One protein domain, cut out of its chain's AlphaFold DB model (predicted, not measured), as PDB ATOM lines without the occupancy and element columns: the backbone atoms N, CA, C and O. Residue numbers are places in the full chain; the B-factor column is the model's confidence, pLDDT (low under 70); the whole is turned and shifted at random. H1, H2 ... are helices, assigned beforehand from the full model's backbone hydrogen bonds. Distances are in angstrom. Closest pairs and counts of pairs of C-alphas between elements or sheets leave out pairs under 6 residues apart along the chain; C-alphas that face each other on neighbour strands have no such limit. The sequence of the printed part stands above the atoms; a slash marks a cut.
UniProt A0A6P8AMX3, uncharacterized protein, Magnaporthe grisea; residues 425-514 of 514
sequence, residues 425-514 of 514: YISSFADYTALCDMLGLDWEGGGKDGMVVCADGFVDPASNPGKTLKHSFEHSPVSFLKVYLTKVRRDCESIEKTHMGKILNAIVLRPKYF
ATOM      1  N   TYR A 425     -51.509  26.328 -48.116       94.75
ATOM      2  CA  TYR A 425     -52.462  27.168 -48.823       94.75
ATOM      3  C   TYR A 425     -53.765  27.225 -48.039       94.75
ATOM      4  O   TYR A 425     -54.250  26.220 -47.535       94.75
ATOM      5  N   ILE A 426     -54.309  28.427 -47.927       94.25
ATOM      6  CA  ILE A 426     -55.535  28.722 -47.185       94.25
ATOM      7  C   ILE A 426     -56.633  29.011 -48.207       94.25
ATOM      8  O   ILE A 426     -56.360  29.668 -49.212       94.25
ATOM      9  N   SER A 427     -57.842  28.512 -47.954       90.31
ATOM     10  CA  SER A 427     -58.928  28.482 -48.939       90.31
ATOM     11  C   SER A 427     -59.711  29.791 -49.072       90.31
ATOM     12  O   SER A 427     -60.283  30.043 -50.126       90.31
ATOM     13  N   SER A 428     -59.728  30.649 -48.047       93.75
ATOM     14  CA  SER A 428     -60.438  31.929 -48.107       93.75
ATOM     15  C   SER A 428     -59.741  33.035 -47.315       93.75
ATOM     16  O   SER A 428     -58.994  32.779 -46.367       93.75
ATOM     17  N   PHE A 429     -60.038  34.290 -47.665       95.69
ATOM     18  CA  PHE A 429     -59.560  35.445 -46.902       95.69
ATOM     19  C   PHE A 429     -60.077  35.432 -45.451       95.69
ATOM     20  O   PHE A 429     -59.350  35.817 -44.543       95.69
ATOM     21  N   ALA A 430     -61.297  34.936 -45.217       95.62
ATOM     22  CA  ALA A 430     -61.873  34.834 -43.875       95.62
ATOM     23  C   ALA A 430     -61.125  33.822 -42.990       95.62
ATOM     24  O   ALA A 430     -60.936  34.063 -41.796       95.62
ATOM     25  N   ASP A 431     -60.680  32.705 -43.569       95.31
ATOM     26  CA  ASP A 431     -59.877  31.707 -42.858       95.31
ATOM     27  C   ASP A 431     -58.467  32.234 -42.582       95.31
ATOM     28  O   ASP A 431     -57.925  31.992 -41.508       95.31
ATOM     29  N   TYR A 432     -57.905  33.030 -43.498       96.44
ATOM     30  CA  TYR A 432     -56.646  33.740 -43.273       96.44
ATOM     31  C   TYR A 432     -56.728  34.700 -42.084       96.44
ATOM     32  O   TYR A 432     -55.904  34.605 -41.176       96.44
ATOM     33  N   THR A 433     -57.732  35.581 -42.043       95.44
ATOM     34  CA  THR A 433     -57.882  36.527 -40.928       95.44
ATOM     35  C   THR A 433     -58.131  35.807 -39.606       95.44
ATOM     36  O   THR A 433     -57.564  36.183 -38.586       95.44
ATOM     37  N   ALA A 434     -58.922  34.728 -39.623       95.62
ATOM     38  CA  ALA A 434     -59.186  33.926 -38.432       95.62
ATOM     39  C   ALA A 434     -57.943  33.157 -37.950       95.62
ATOM     40  O   ALA A 434     -57.735  33.031 -36.745       95.62
ATOM     41  N   LEU A 435     -57.097  32.674 -38.866       96.12
ATOM     42  CA  LEU A 435     -55.820  32.048 -38.529       96.12
ATOM     43  C   LEU A 435     -54.847  33.060 -37.917       96.12
ATOM     44  O   LEU A 435     -54.203  32.760 -36.915       96.12
ATOM     45  N   CYS A 436     -54.746  34.258 -38.495       95.12
ATOM     46  CA  CYS A 436     -53.919  35.328 -37.944       95.12
ATOM     47  C   CYS A 436     -54.412  35.768 -36.560       95.12
ATOM     48  O   CYS A 436     -53.602  35.843 -35.641       95.12
ATOM     49  N   ASP A 437     -55.724  35.949 -36.379       94.25
ATOM     50  CA  ASP A 437     -56.322  36.249 -35.073       94.25
ATOM     51  C   ASP A 437     -56.026  35.132 -34.046       94.25
ATOM     52  O   ASP A 437     -55.684  35.434 -32.904       94.25
ATOM     53  N   MET A 438     -56.091  33.854 -34.448       94.81
ATOM     54  CA  MET A 438     -55.760  32.697 -33.598       94.81
ATOM     55  C   MET A 438     -54.281  32.674 -33.181       94.81
ATOM     56  O   MET A 438     -53.971  32.316 -32.046       94.81
ATOM     57  N   LEU A 439     -53.371  33.026 -34.092       94.81
ATOM     58  CA  LEU A 439     -51.919  33.004 -33.872       94.81
ATOM     59  C   LEU A 439     -51.358  34.308 -33.286       94.81
ATOM     60  O   LEU A 439     -50.168  34.367 -32.981       94.81
ATOM     61  N   GLY A 440     -52.186  35.346 -33.155       93.44
ATOM     62  CA  GLY A 440     -51.751  36.675 -32.730       93.44
ATOM     63  C   GLY A 440     -50.880  37.402 -33.750       93.44
ATOM     64  O   GLY A 440     -49.961  38.119 -33.372       93.44
ATOM     65  N   LEU A 441     -51.134  37.199 -35.043       94.00
ATOM     66  CA  LEU A 441     -50.399  37.846 -36.130       94.00
ATOM     67  C   LEU A 441     -51.193  39.018 -36.710       94.00
ATOM     68  O   LEU A 441     -52.398  38.903 -36.944       94.00
ATOM     69  N   ASP A 442     -50.509  40.121 -37.007       92.00
ATOM     70  CA  ASP A 442     -51.111  41.267 -37.684       92.00
ATOM     71  C   ASP A 442     -51.357  40.959 -39.167       92.00
ATOM     72  O   ASP A 442     -50.438  40.692 -39.946       92.00
ATOM     73  N   TRP A 443     -52.623  41.024 -39.566       90.88
ATOM     74  CA  TRP A 443     -53.057  40.901 -40.956       90.88
ATOM     75  C   TRP A 443     -53.590  42.221 -41.531       90.88
ATOM     76  O   TRP A 443     -53.877  42.300 -42.725       90.88
ATOM     77  N   GLU A 444     -53.724  43.274 -40.721       85.69
ATOM     78  CA  GLU A 444     -54.252  44.571 -41.156       85.69
ATOM     79  C   GLU A 444     -53.135  45.489 -41.686       85.69
ATOM     80  O   GLU A 444     -53.382  46.297 -42.589       85.69
ATOM     81  N   GLY A 445     -51.893  45.272 -41.237       74.38
ATOM     82  CA  GLY A 445     -50.687  45.875 -41.802       74.38
ATOM     83  C   GLY A 445     -50.332  47.206 -41.159       74.38
ATOM     84  O   GLY A 445     -50.396  48.248 -41.813       74.38
ATOM     85  N   GLY A 446     -49.928  47.148 -39.891       68.25
ATOM     86  CA  GLY A 446     -49.450  48.293 -39.120       68.25
ATOM     87  C   GLY A 446     -50.117  48.466 -37.757       68.25
ATOM     88  O   GLY A 446     -50.119  49.587 -37.259       68.25
ATOM     89  N   GLY A 447     -50.687  47.400 -37.177       68.81
ATOM     90  CA  GLY A 447     -51.243  47.413 -35.821       68.81
ATOM     91  C   GLY A 447     -52.406  48.392 -35.643       68.81
ATOM     92  O   GLY A 447     -52.239  49.526 -35.184       68.81
ATOM     93  N   LYS A 448     -53.621  47.950 -35.975       68.31
ATOM     94  CA  LYS A 448     -54.841  48.737 -35.752       68.31
ATOM     95  C   LYS A 448     -54.977  49.143 -34.283       68.31
ATOM     96  O   LYS A 448     -54.459  48.480 -33.390       68.31
ATOM     97  N   ASP A 449     -55.612  50.285 -34.035       68.19
ATOM     98  CA  ASP A 449     -55.744  50.880 -32.696       68.19
ATOM     99  C   ASP A 449     -54.386  51.181 -32.022       68.19
ATOM    100  O   ASP A 449     -54.226  51.123 -30.797       68.19
ATOM    101  N   GLY A 450     -53.374  51.489 -32.844       73.56
ATOM    102  CA  GLY A 450     -52.013  51.819 -32.418       73.56
ATOM    103  C   GLY A 450     -51.285  50.648 -31.761       73.56
ATOM    104  O   GLY A 450     -50.499  50.869 -30.838       73.56
ATOM    105  N   MET A 451     -51.645  49.405 -32.103       82.88
ATOM    106  CA  MET A 451     -50.974  48.211 -31.589       82.88
ATOM    107  C   MET A 451     -49.525  48.154 -32.076       82.88
ATOM    108  O   MET A 451     -49.226  48.444 -33.231       82.88
ATOM    109  N   VAL A 452     -48.617  47.785 -31.180       83.81
ATOM    110  CA  VAL A 452     -47.213  47.555 -31.514       83.81
ATOM    111  C   VAL A 452     -47.083  46.135 -32.048       83.81
ATOM    112  O   VAL A 452     -47.485  45.182 -31.379       83.81
ATOM    113  N   VAL A 453     -46.533  46.004 -33.252       88.56
ATOM    114  CA  VAL A 453     -46.332  44.723 -33.937       88.56
ATOM    115  C   VAL A 453     -44.836  44.438 -34.015       88.56
ATOM    116  O   VAL A 453     -44.051  45.303 -34.409       88.56
ATOM    117  N   CYS A 454     -44.436  43.230 -33.630       87.31
ATOM    118  CA  CYS A 454     -43.057  42.764 -33.711       87.31
ATOM    119  C   CYS A 454     -42.599  42.603 -35.170       87.31
ATOM    120  O   CYS A 454     -43.402  42.521 -36.099       87.31
ATOM    121  N   ALA A 455     -41.284  42.510 -35.391       86.25
ATOM    122  CA  ALA A 455     -40.711  42.368 -36.735       86.25
ATOM    123  C   ALA A 455     -41.160  41.091 -37.475       86.25
ATOM    124  O   ALA A 455     -41.125  41.036 -38.701       86.25
ATOM    125  N   ASP A 456     -41.576  40.064 -36.736       88.94
ATOM    126  CA  ASP A 456     -42.126  38.812 -37.258       88.94
ATOM    127  C   ASP A 456     -43.653  38.850 -37.461       88.94
ATOM    128  O   ASP A 456     -44.242  37.842 -37.847       88.94
ATOM    129  N   GLY A 457     -44.286  40.007 -37.239       89.69
ATOM    130  CA  GLY A 457     -45.724  40.213 -37.388       89.69
ATOM    131  C   GLY A 457     -46.548  39.849 -36.151       89.69
ATOM    132  O   GLY A 457     -47.766  40.000 -36.190       89.69
ATOM    133  N   PHE A 458     -45.926  39.375 -35.067       93.75
ATOM    134  CA  PHE A 458     -46.634  39.011 -33.839       93.75
ATOM    135  C   PHE A 458     -47.057  40.246 -33.029       93.75
ATOM    136  O   PHE A 458     -46.281  41.187 -32.850       93.75
ATOM    137  N   VAL A 459     -48.287  40.237 -32.518       91.75
ATOM    138  CA  VAL A 459     -48.832  41.277 -31.638       91.75
ATOM    139  C   VAL A 459     -48.545  40.886 -30.191       91.75
ATOM    140  O   VAL A 459     -49.322  40.197 -29.537       91.75
ATOM    141  N   ASP A 460     -47.389  41.312 -29.691       89.00
ATOM    142  CA  ASP A 460     -46.923  40.948 -28.354       89.00
ATOM    143  C   ASP A 460     -47.785  41.588 -27.240       89.00
ATOM    144  O   ASP A 460     -47.903  42.821 -27.198       89.00
ATOM    145  N   PRO A 461     -48.351  40.796 -26.302       88.44
ATOM    146  CA  PRO A 461     -49.090  41.325 -25.159       88.44
ATOM    147  C   PRO A 461     -48.277  42.259 -24.263       88.44
ATOM    148  O   PRO A 461     -48.825  43.244 -23.765       88.44
ATOM    149  N   ALA A 462     -46.979  41.999 -24.073       88.38
ATOM    150  CA  ALA A 462     -46.134  42.833 -23.217       88.38
ATOM    151  C   ALA A 462     -45.927  44.235 -23.812       88.38
ATOM    152  O   ALA A 462     -45.913  45.231 -23.087       88.38
ATOM    153  N   SER A 463     -45.845  44.317 -25.141       86.56
ATOM    154  CA  SER A 463     -45.753  45.568 -25.900       86.56
ATOM    155  C   SER A 463     -47.100  46.294 -26.065       86.56
ATOM    156  O   SER A 463     -47.132  47.441 -26.511       86.56
ATOM    157  N   ASN A 464     -48.216  45.658 -25.691       86.19
ATOM    158  CA  ASN A 464     -49.579  46.178 -25.842       86.19
ATOM    159  C   ASN A 464     -50.393  46.127 -24.529       86.19
ATOM    160  O   ASN A 464     -51.498  45.573 -24.503       86.19
ATOM    161  N   PRO A 465     -49.901  46.722 -23.425       84.12
ATOM    162  CA  PRO A 465     -50.566  46.630 -22.131       84.12
ATOM    163  C   PRO A 465     -51.951  47.292 -22.158       84.12
ATOM    164  O   PRO A 465     -52.126  48.400 -22.665       84.12
ATOM    165  N   GLY A 466     -52.948  46.610 -21.587       79.62
ATOM    166  CA  GLY A 466     -54.323  47.113 -21.472       79.62
ATOM    167  C   GLY A 466     -55.166  47.021 -22.748       79.62
ATOM    168  O   GLY A 466     -56.323  47.438 -22.728       79.62
ATOM    169  N   LYS A 467     -54.631  46.463 -23.842       83.00
ATOM    170  CA  LYS A 467     -55.387  46.222 -25.079       83.00
ATOM    171  C   LYS A 467     -55.999  44.825 -25.089       83.00
ATOM    172  O   LYS A 467     -55.403  43.866 -24.609       83.00
ATOM    173  N   THR A 468     -57.198  44.701 -25.655       83.44
ATOM    174  CA  THR A 468     -57.863  43.405 -25.831       83.44
ATOM    175  C   THR A 468     -57.273  42.680 -27.037       83.44
ATOM    176  O   THR A 468     -57.428  43.132 -28.169       83.44
ATOM    177  N   LEU A 469     -56.611  41.550 -26.791       84.62
ATOM    178  CA  LEU A 469     -56.059  40.682 -27.829       84.62
ATOM    179  C   LEU A 469     -57.007  39.518 -28.112       84.62
ATOM    180  O   LEU A 469     -57.731  39.056 -27.231       84.62
ATOM    181  N   LYS A 470     -57.000  39.038 -29.356       84.50
ATOM    182  CA  LYS A 470     -57.842  37.915 -29.803       84.50
ATOM    183  C   LYS A 470     -57.198  36.538 -29.596       84.50
ATOM    184  O   LYS A 470     -57.834  35.529 -29.882       84.50
ATOM    185  N   HIS A 471     -55.959  36.499 -29.110       88.75
ATOM    186  CA  HIS A 471     -55.174  35.284 -28.900       88.75
ATOM    187  C   HIS A 471     -54.733  35.140 -27.442       88.75
ATOM    188  O   HIS A 471     -54.704  36.108 -26.684       88.75
ATOM    189  N   SER A 472     -54.341  33.920 -27.079       87.31
ATOM    190  CA  SER A 472     -53.818  33.557 -25.755       87.31
ATOM    191  C   SER A 472     -52.292  33.426 -25.695       87.31
ATOM    192  O   SER A 472     -51.763  33.057 -24.651       87.31
ATOM    193  N   PHE A 473     -51.584  33.667 -26.804       92.44
ATOM    194  CA  PHE A 473     -50.123  33.562 -26.856       92.44
ATOM    195  C   PHE A 473     -49.439  34.657 -26.030       92.44
ATOM    196  O   PHE A 473     -49.696  35.841 -26.248       92.44
ATOM    197  N   GLU A 474     -48.539  34.246 -25.137       91.31
ATOM    198  CA  GLU A 474     -47.568  35.101 -24.442       91.31
ATOM    199  C   GLU A 474     -46.292  35.258 -25.284       91.31
ATOM    200  O   GLU A 474     -45.614  36.278 -25.200       91.31
ATOM    201  N   HIS A 475     -45.970  34.257 -26.112       93.00
ATOM    202  CA  HIS A 475     -44.762  34.217 -26.935       93.00
ATOM    203  C   HIS A 475     -45.103  34.025 -28.418       93.00
ATOM    204  O   HIS A 475     -46.049  33.317 -28.764       93.00
ATOM    205  N   SER A 476     -44.291  34.602 -29.311       94.50
ATOM    206  CA  SER A 476     -44.500  34.474 -30.758       94.50
ATOM    207  C   SER A 476     -44.392  33.012 -31.230       94.50
ATOM    208  O   SER A 476     -43.327  32.398 -31.086       94.50
ATOM    209  N   PRO A 477     -45.433  32.452 -31.883       95.12
ATOM    210  CA  PRO A 477     -45.383  31.098 -32.435       95.12
ATOM    211  C   PRO A 477     -44.612  31.015 -33.763       95.12
ATOM    212  O   PRO A 477     -44.399  29.918 -34.286       95.12
ATOM    213  N   VAL A 478     -44.192  32.147 -34.343       95.38
ATOM    214  CA  VAL A 478     -43.682  32.221 -35.724       95.38
ATOM    215  C   VAL A 478     -42.425  31.377 -35.917       95.38
ATOM    216  O   VAL A 478     -42.338  30.612 -36.878       95.38
ATOM    217  N   SER A 479     -41.458  31.469 -35.001       93.62
ATOM    218  CA  SER A 479     -40.195  30.720 -35.110       93.62
ATOM    219  C   SER A 479     -40.413  29.208 -35.025       93.62
ATOM    220  O   SER A 479     -39.831  28.453 -35.812       93.62
ATOM    221  N   PHE A 480     -41.300  28.770 -34.125       95.56
ATOM    222  CA  PHE A 480     -41.736  27.376 -34.036       95.56
ATOM    223  C   PHE A 480     -42.370  26.924 -35.354       95.56
ATOM    224  O   PHE A 480     -41.929  25.934 -35.938       95.56
ATOM    225  N   LEU A 481     -43.354  27.675 -35.862       95.62
ATOM    226  CA  LEU A 481     -44.099  27.320 -37.071       95.62
ATOM    227  C   LEU A 481     -43.216  27.310 -38.323       95.62
ATOM    228  O   LEU A 481     -43.362  26.412 -39.151       95.62
ATOM    229  N   LYS A 482     -42.256  28.236 -38.449       93.44
ATOM    230  CA  LYS A 482     -41.281  28.226 -39.553       93.44
ATOM    231  C   LYS A 482     -40.510  26.919 -39.586       93.44
ATOM    232  O   LYS A 482     -40.469  26.267 -40.628       93.44
ATOM    233  N   VAL A 483     -39.916  26.515 -38.462       92.25
ATOM    234  CA  VAL A 483     -39.132  25.272 -38.392       92.25
ATOM    235  C   VAL A 483     -40.023  24.043 -38.537       92.25
ATOM    236  O   VAL A 483     -39.651  23.107 -39.240       92.25
ATOM    237  N   TYR A 484     -41.209  24.058 -37.933       93.94
ATOM    238  CA  TYR A 484     -42.168  22.966 -38.028       93.94
ATOM    239  C   TYR A 484     -42.620  22.716 -39.475       93.94
ATOM    240  O   TYR A 484     -42.536  21.593 -39.971       93.94
ATOM    241  N   LEU A 485     -43.032  23.760 -40.193       93.19
ATOM    242  CA  LEU A 485     -43.548  23.620 -41.554       93.19
ATOM    243  C   LEU A 485     -42.448  23.359 -42.583       93.19
ATOM    244  O   LEU A 485     -42.665  22.569 -43.492       93.19
ATOM    245  N   THR A 486     -41.273  23.984 -42.443       88.44
ATOM    246  CA  THR A 486     -40.175  23.809 -43.414       88.44
ATOM    247  C   THR A 486     -39.365  22.547 -43.162       88.44
ATOM    248  O   THR A 486     -39.149  21.773 -44.083       88.44
ATOM    249  N   LYS A 487     -38.908  22.310 -41.926       84.94
ATOM    250  CA  LYS A 487     -37.951  21.233 -41.631       84.94
ATOM    251  C   LYS A 487     -38.618  19.926 -41.243       84.94
ATOM    252  O   LYS A 487     -38.099  18.877 -41.590       84.94
ATOM    253  N   VAL A 488     -39.721  19.993 -40.498       87.94
ATOM    254  CA  VAL A 488     -40.351  18.797 -39.922       87.94
ATOM    255  C   VAL A 488     -41.410  18.216 -40.860       87.94
ATOM    256  O   VAL A 488     -41.443  17.013 -41.075       87.94
ATOM    257  N   ARG A 489     -42.276  19.052 -41.443       88.69
ATOM    258  CA  ARG A 489     -43.328  18.592 -42.366       88.69
ATOM    259  C   ARG A 489     -42.879  18.480 -43.830       88.69
ATOM    260  O   ARG A 489     -43.596  17.860 -44.609       88.69
ATOM    261  N   ARG A 490     -41.741  19.083 -44.205       76.62
ATOM    262  CA  ARG A 490     -41.289  19.219 -45.604       76.62
ATOM    263  C   ARG A 490     -39.779  19.087 -45.837       76.62
ATOM    264  O   ARG A 490     -39.278  19.565 -46.846       76.62
ATOM    265  N   ASP A 491     -39.035  18.485 -44.911       75.69
ATOM    266  CA  ASP A 491     -37.621  18.134 -45.129       75.69
ATOM    267  C   ASP A 491     -36.727  19.269 -45.694       75.69
ATOM    268  O   ASP A 491     -35.802  19.039 -46.469       75.69
ATOM    269  N   CYS A 492     -36.951  20.504 -45.233       64.81
ATOM    270  CA  CYS A 492     -36.239  21.736 -45.606       64.81
ATOM    271  C   CYS A 492     -36.576  22.335 -46.986       64.81
ATOM    272  O   CYS A 492     -35.815  23.170 -47.478       64.81
ATOM    273  N   GLU A 493     -37.723  22.006 -47.582       73.44
ATOM    274  CA  GLU A 493     -38.218  22.742 -48.749       73.44
ATOM    275  C   GLU A 493     -38.615  24.189 -48.403       73.44
ATOM    276  O   GLU A 493     -39.164  24.487 -47.335       73.44
ATOM    277  N   SER A 494     -38.384  25.107 -49.350       79.38
ATOM    278  CA  SER A 494     -38.831  26.494 -49.210       79.38
ATOM    279  C   SER A 494     -40.351  26.590 -49.330       79.38
ATOM    280  O   SER A 494     -40.952  26.158 -50.315       79.38
ATOM    281  N   ILE A 495     -40.976  27.224 -48.337       88.12
ATOM    282  CA  ILE A 495     -42.412  27.533 -48.341       88.12
ATOM    283  C   ILE A 495     -42.690  29.012 -48.621       88.12
ATOM    284  O   ILE A 495     -43.847  29.417 -48.592       88.12
ATOM    285  N   GLU A 496     -41.673  29.829 -48.906       86.75
ATOM    286  CA  GLU A 496     -41.778  31.300 -48.970       86.75
ATOM    287  C   GLU A 496     -42.848  31.806 -49.946       86.75
ATOM    288  O   GLU A 496     -43.484  32.830 -49.707       86.75
ATOM    289  N   LYS A 497     -43.084  31.068 -51.038       87.12
ATOM    290  CA  LYS A 497     -44.073  31.423 -52.067       87.12
ATOM    291  C   LYS A 497     -45.522  31.086 -51.676       87.12
ATOM    292  O   LYS A 497     -46.447  31.581 -52.319       87.12
ATOM    293  N   THR A 498     -45.727  30.270 -50.642       92.00
ATOM    294  CA  THR A 498     -47.050  29.812 -50.172       92.00
ATOM    295  C   THR A 498     -47.756  30.857 -49.300       92.00
ATOM    296  O   THR A 498     -47.137  31.838 -48.884       92.00
ATOM    297  N   HIS A 499     -49.047  30.662 -48.991       94.88
ATOM    298  CA  HIS A 499     -49.758  31.556 -48.064       94.88
ATOM    299  C   HIS A 499     -49.112  31.516 -46.680       94.88
ATOM    300  O   HIS A 499     -48.729  32.565 -46.171       94.88
ATOM    301  N   MET A 500     -48.873  30.325 -46.125       95.31
ATOM    302  CA  MET A 500     -48.196  30.188 -44.831       95.31
ATOM    303  C   MET A 500     -46.784  30.779 -44.823       95.31
ATOM    304  O   MET A 500     -46.409  31.432 -43.855       95.31
ATOM    305  N   GLY A 501     -46.007  30.618 -45.898       93.12
ATOM    306  CA  GLY A 501     -44.676  31.226 -45.983       93.12
ATOM    307  C   GLY A 501     -44.708  32.750 -45.933       93.12
ATOM    308  O   GLY A 501     -43.928  33.355 -45.201       93.12
ATOM    309  N   LYS A 502     -45.646  33.371 -46.657       93.94
ATOM    310  CA  LYS A 502     -45.863  34.824 -46.615       93.94
ATOM    311  C   LYS A 502     -46.304  35.287 -45.225       93.94
ATOM    312  O   LYS A 502     -45.716  36.228 -44.700       93.94
ATOM    313  N   ILE A 503     -47.252  34.581 -44.604       94.62
ATOM    314  CA  ILE A 503     -47.760  34.881 -43.255       94.62
ATOM    315  C   ILE A 503     -46.629  34.869 -42.225       94.62
ATOM    316  O   ILE A 503     -46.460  35.827 -41.480       94.62
ATOM    317  N   LEU A 504     -45.805  33.819 -42.219       93.94
ATOM    318  CA  LEU A 504     -44.698  33.687 -41.267       93.94
ATOM    319  C   LEU A 504     -43.558  34.683 -41.536       93.94
ATOM    320  O   LEU A 504     -42.724  34.918 -40.665       93.94
ATOM    321  N   ASN A 505     -43.493  35.270 -42.730       91.75
ATOM    322  CA  ASN A 505     -42.561  36.345 -43.071       91.75
ATOM    323  C   ASN A 505     -43.175  37.745 -42.889       91.75
ATOM    324  O   ASN A 505     -42.665  38.700 -43.469       91.75
ATOM    325  N   ALA A 506     -44.251  37.863 -42.101       90.69
ATOM    326  CA  ALA A 506     -44.955  39.116 -41.821       90.69
ATOM    327  C   ALA A 506     -45.489  39.835 -43.078       90.69
ATOM    328  O   ALA A 506     -45.684  41.050 -43.089       90.69
ATOM    329  N   ILE A 507     -45.738  39.094 -44.166       91.56
ATOM    330  CA  ILE A 507     -46.322  39.642 -45.391       91.56
ATOM    331  C   ILE A 507     -47.844  39.564 -45.287       91.56
ATOM    332  O   ILE A 507     -48.434  38.482 -45.311       91.56
ATOM    333  N   VAL A 508     -48.480  40.731 -45.256       91.56
ATOM    334  CA  VAL A 508     -49.940  40.855 -45.253       91.56
ATOM    335  C   VAL A 508     -50.531  40.408 -46.589       91.56
ATOM    336  O   VAL A 508     -50.185  40.924 -47.660       91.56
ATOM    337  N   LEU A 509     -51.477  39.471 -46.525       92.25
ATOM    338  CA  LEU A 509     -52.220  39.001 -47.687       92.25
ATOM    339  C   LEU A 509     -53.493  39.832 -47.863       92.25
ATOM    340  O   LEU A 509     -54.166  40.214 -46.914       92.25
ATOM    341  N   ARG A 510     -53.824  40.133 -49.116       91.62
ATOM    342  CA  ARG A 510     -55.063  40.819 -49.522       91.62
ATOM    343  C   ARG A 510     -56.070  39.812 -50.105       91.62
ATOM    344  O   ARG A 510     -55.644  38.750 -50.552       91.62
ATOM    345  N   PRO A 511     -57.369  40.148 -50.207       90.56
ATOM    346  CA  PRO A 511     -58.380  39.230 -50.742       90.56
ATOM    347  C   PRO A 511     -58.040  38.620 -52.110       90.56
ATOM    348  O   PRO A 511     -58.321  37.458 -52.328       90.56
ATOM    349  N   LYS A 512     -57.335  39.351 -52.984       89.06
ATOM    350  CA  LYS A 512     -56.897  38.885 -54.318       89.06
ATOM    351  C   LYS A 512     -55.947  37.674 -54.341       89.06
ATOM    352  O   LYS A 512     -55.597  37.222 -55.425       89.06
ATOM    353  N   TYR A 513     -55.418  37.252 -53.192       82.06
ATOM    354  CA  TYR A 513     -54.523  36.092 -53.099       82.06
ATOM    355  C   TYR A 513     -55.276  34.768 -52.897       82.06
ATOM    356  O   TYR A 513     -54.640  33.720 -52.914       82.06
ATOM    357  N   PHE A 514     -56.592  34.822 -52.703       86.00
ATOM    358  CA  PHE A 514     -57.487  33.690 -52.467       86.00
ATOM    359  C   PHE A 514     -58.513  33.654 -53.592       86.00
ATOM    360  O   PHE A 514     -58.845  32.532 -54.027       86.00
TER     361      PHE A 514
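This is residues 425 to 514 of the 514 residues of an uncharacterized protein of Magnaporthe grisea (UniProt A0A6P8AMX3). With little regular structure, this is mostly loop: short helix H3 lies between the longer H1 and H2 at one end, and the long loop of residues 440 to 477 winds into a lobe at the other. The printed part has 90 residues, 28 of them in three named helices, H1, H2 and H3 in chain order, with no named strand; the class is all helix. It is compact, with a radius of gyration of the C-alphas of 13.1 A and spans of 41 by 28 by 19 A.

H1, residues 429 to 439, begins at C-alpha 429 (-59.560, 35.445, -46.902) and is 15.3 A long. H2, residues 478 to 488, measures 14.5 A. H3, residues 499 to 504, ends at C-alpha 504 (-44.698, 33.687, -41.267).

H1 and H3 are near each other, with 6 pairs of C-alphas within 10 A. H1 and H2 are only just apart, 8.5 A at the closest. H2 and H3 touch, closest at the C-alphas of Val 478 and Leu 504, 5.8 A, at a steep tilt of 51 degrees, opposite ways. In H1, H2 and H3 every O i to N i+4 pair is within hydrogen-bond range.

The C-alphas farthest apart, Gly 466 and Asp 491, are 41.0 A apart. The printed part has no cut; the link H1 to H2 is long, 38 residues. Residues 446 to 449 and 492 are under pLDDT 70.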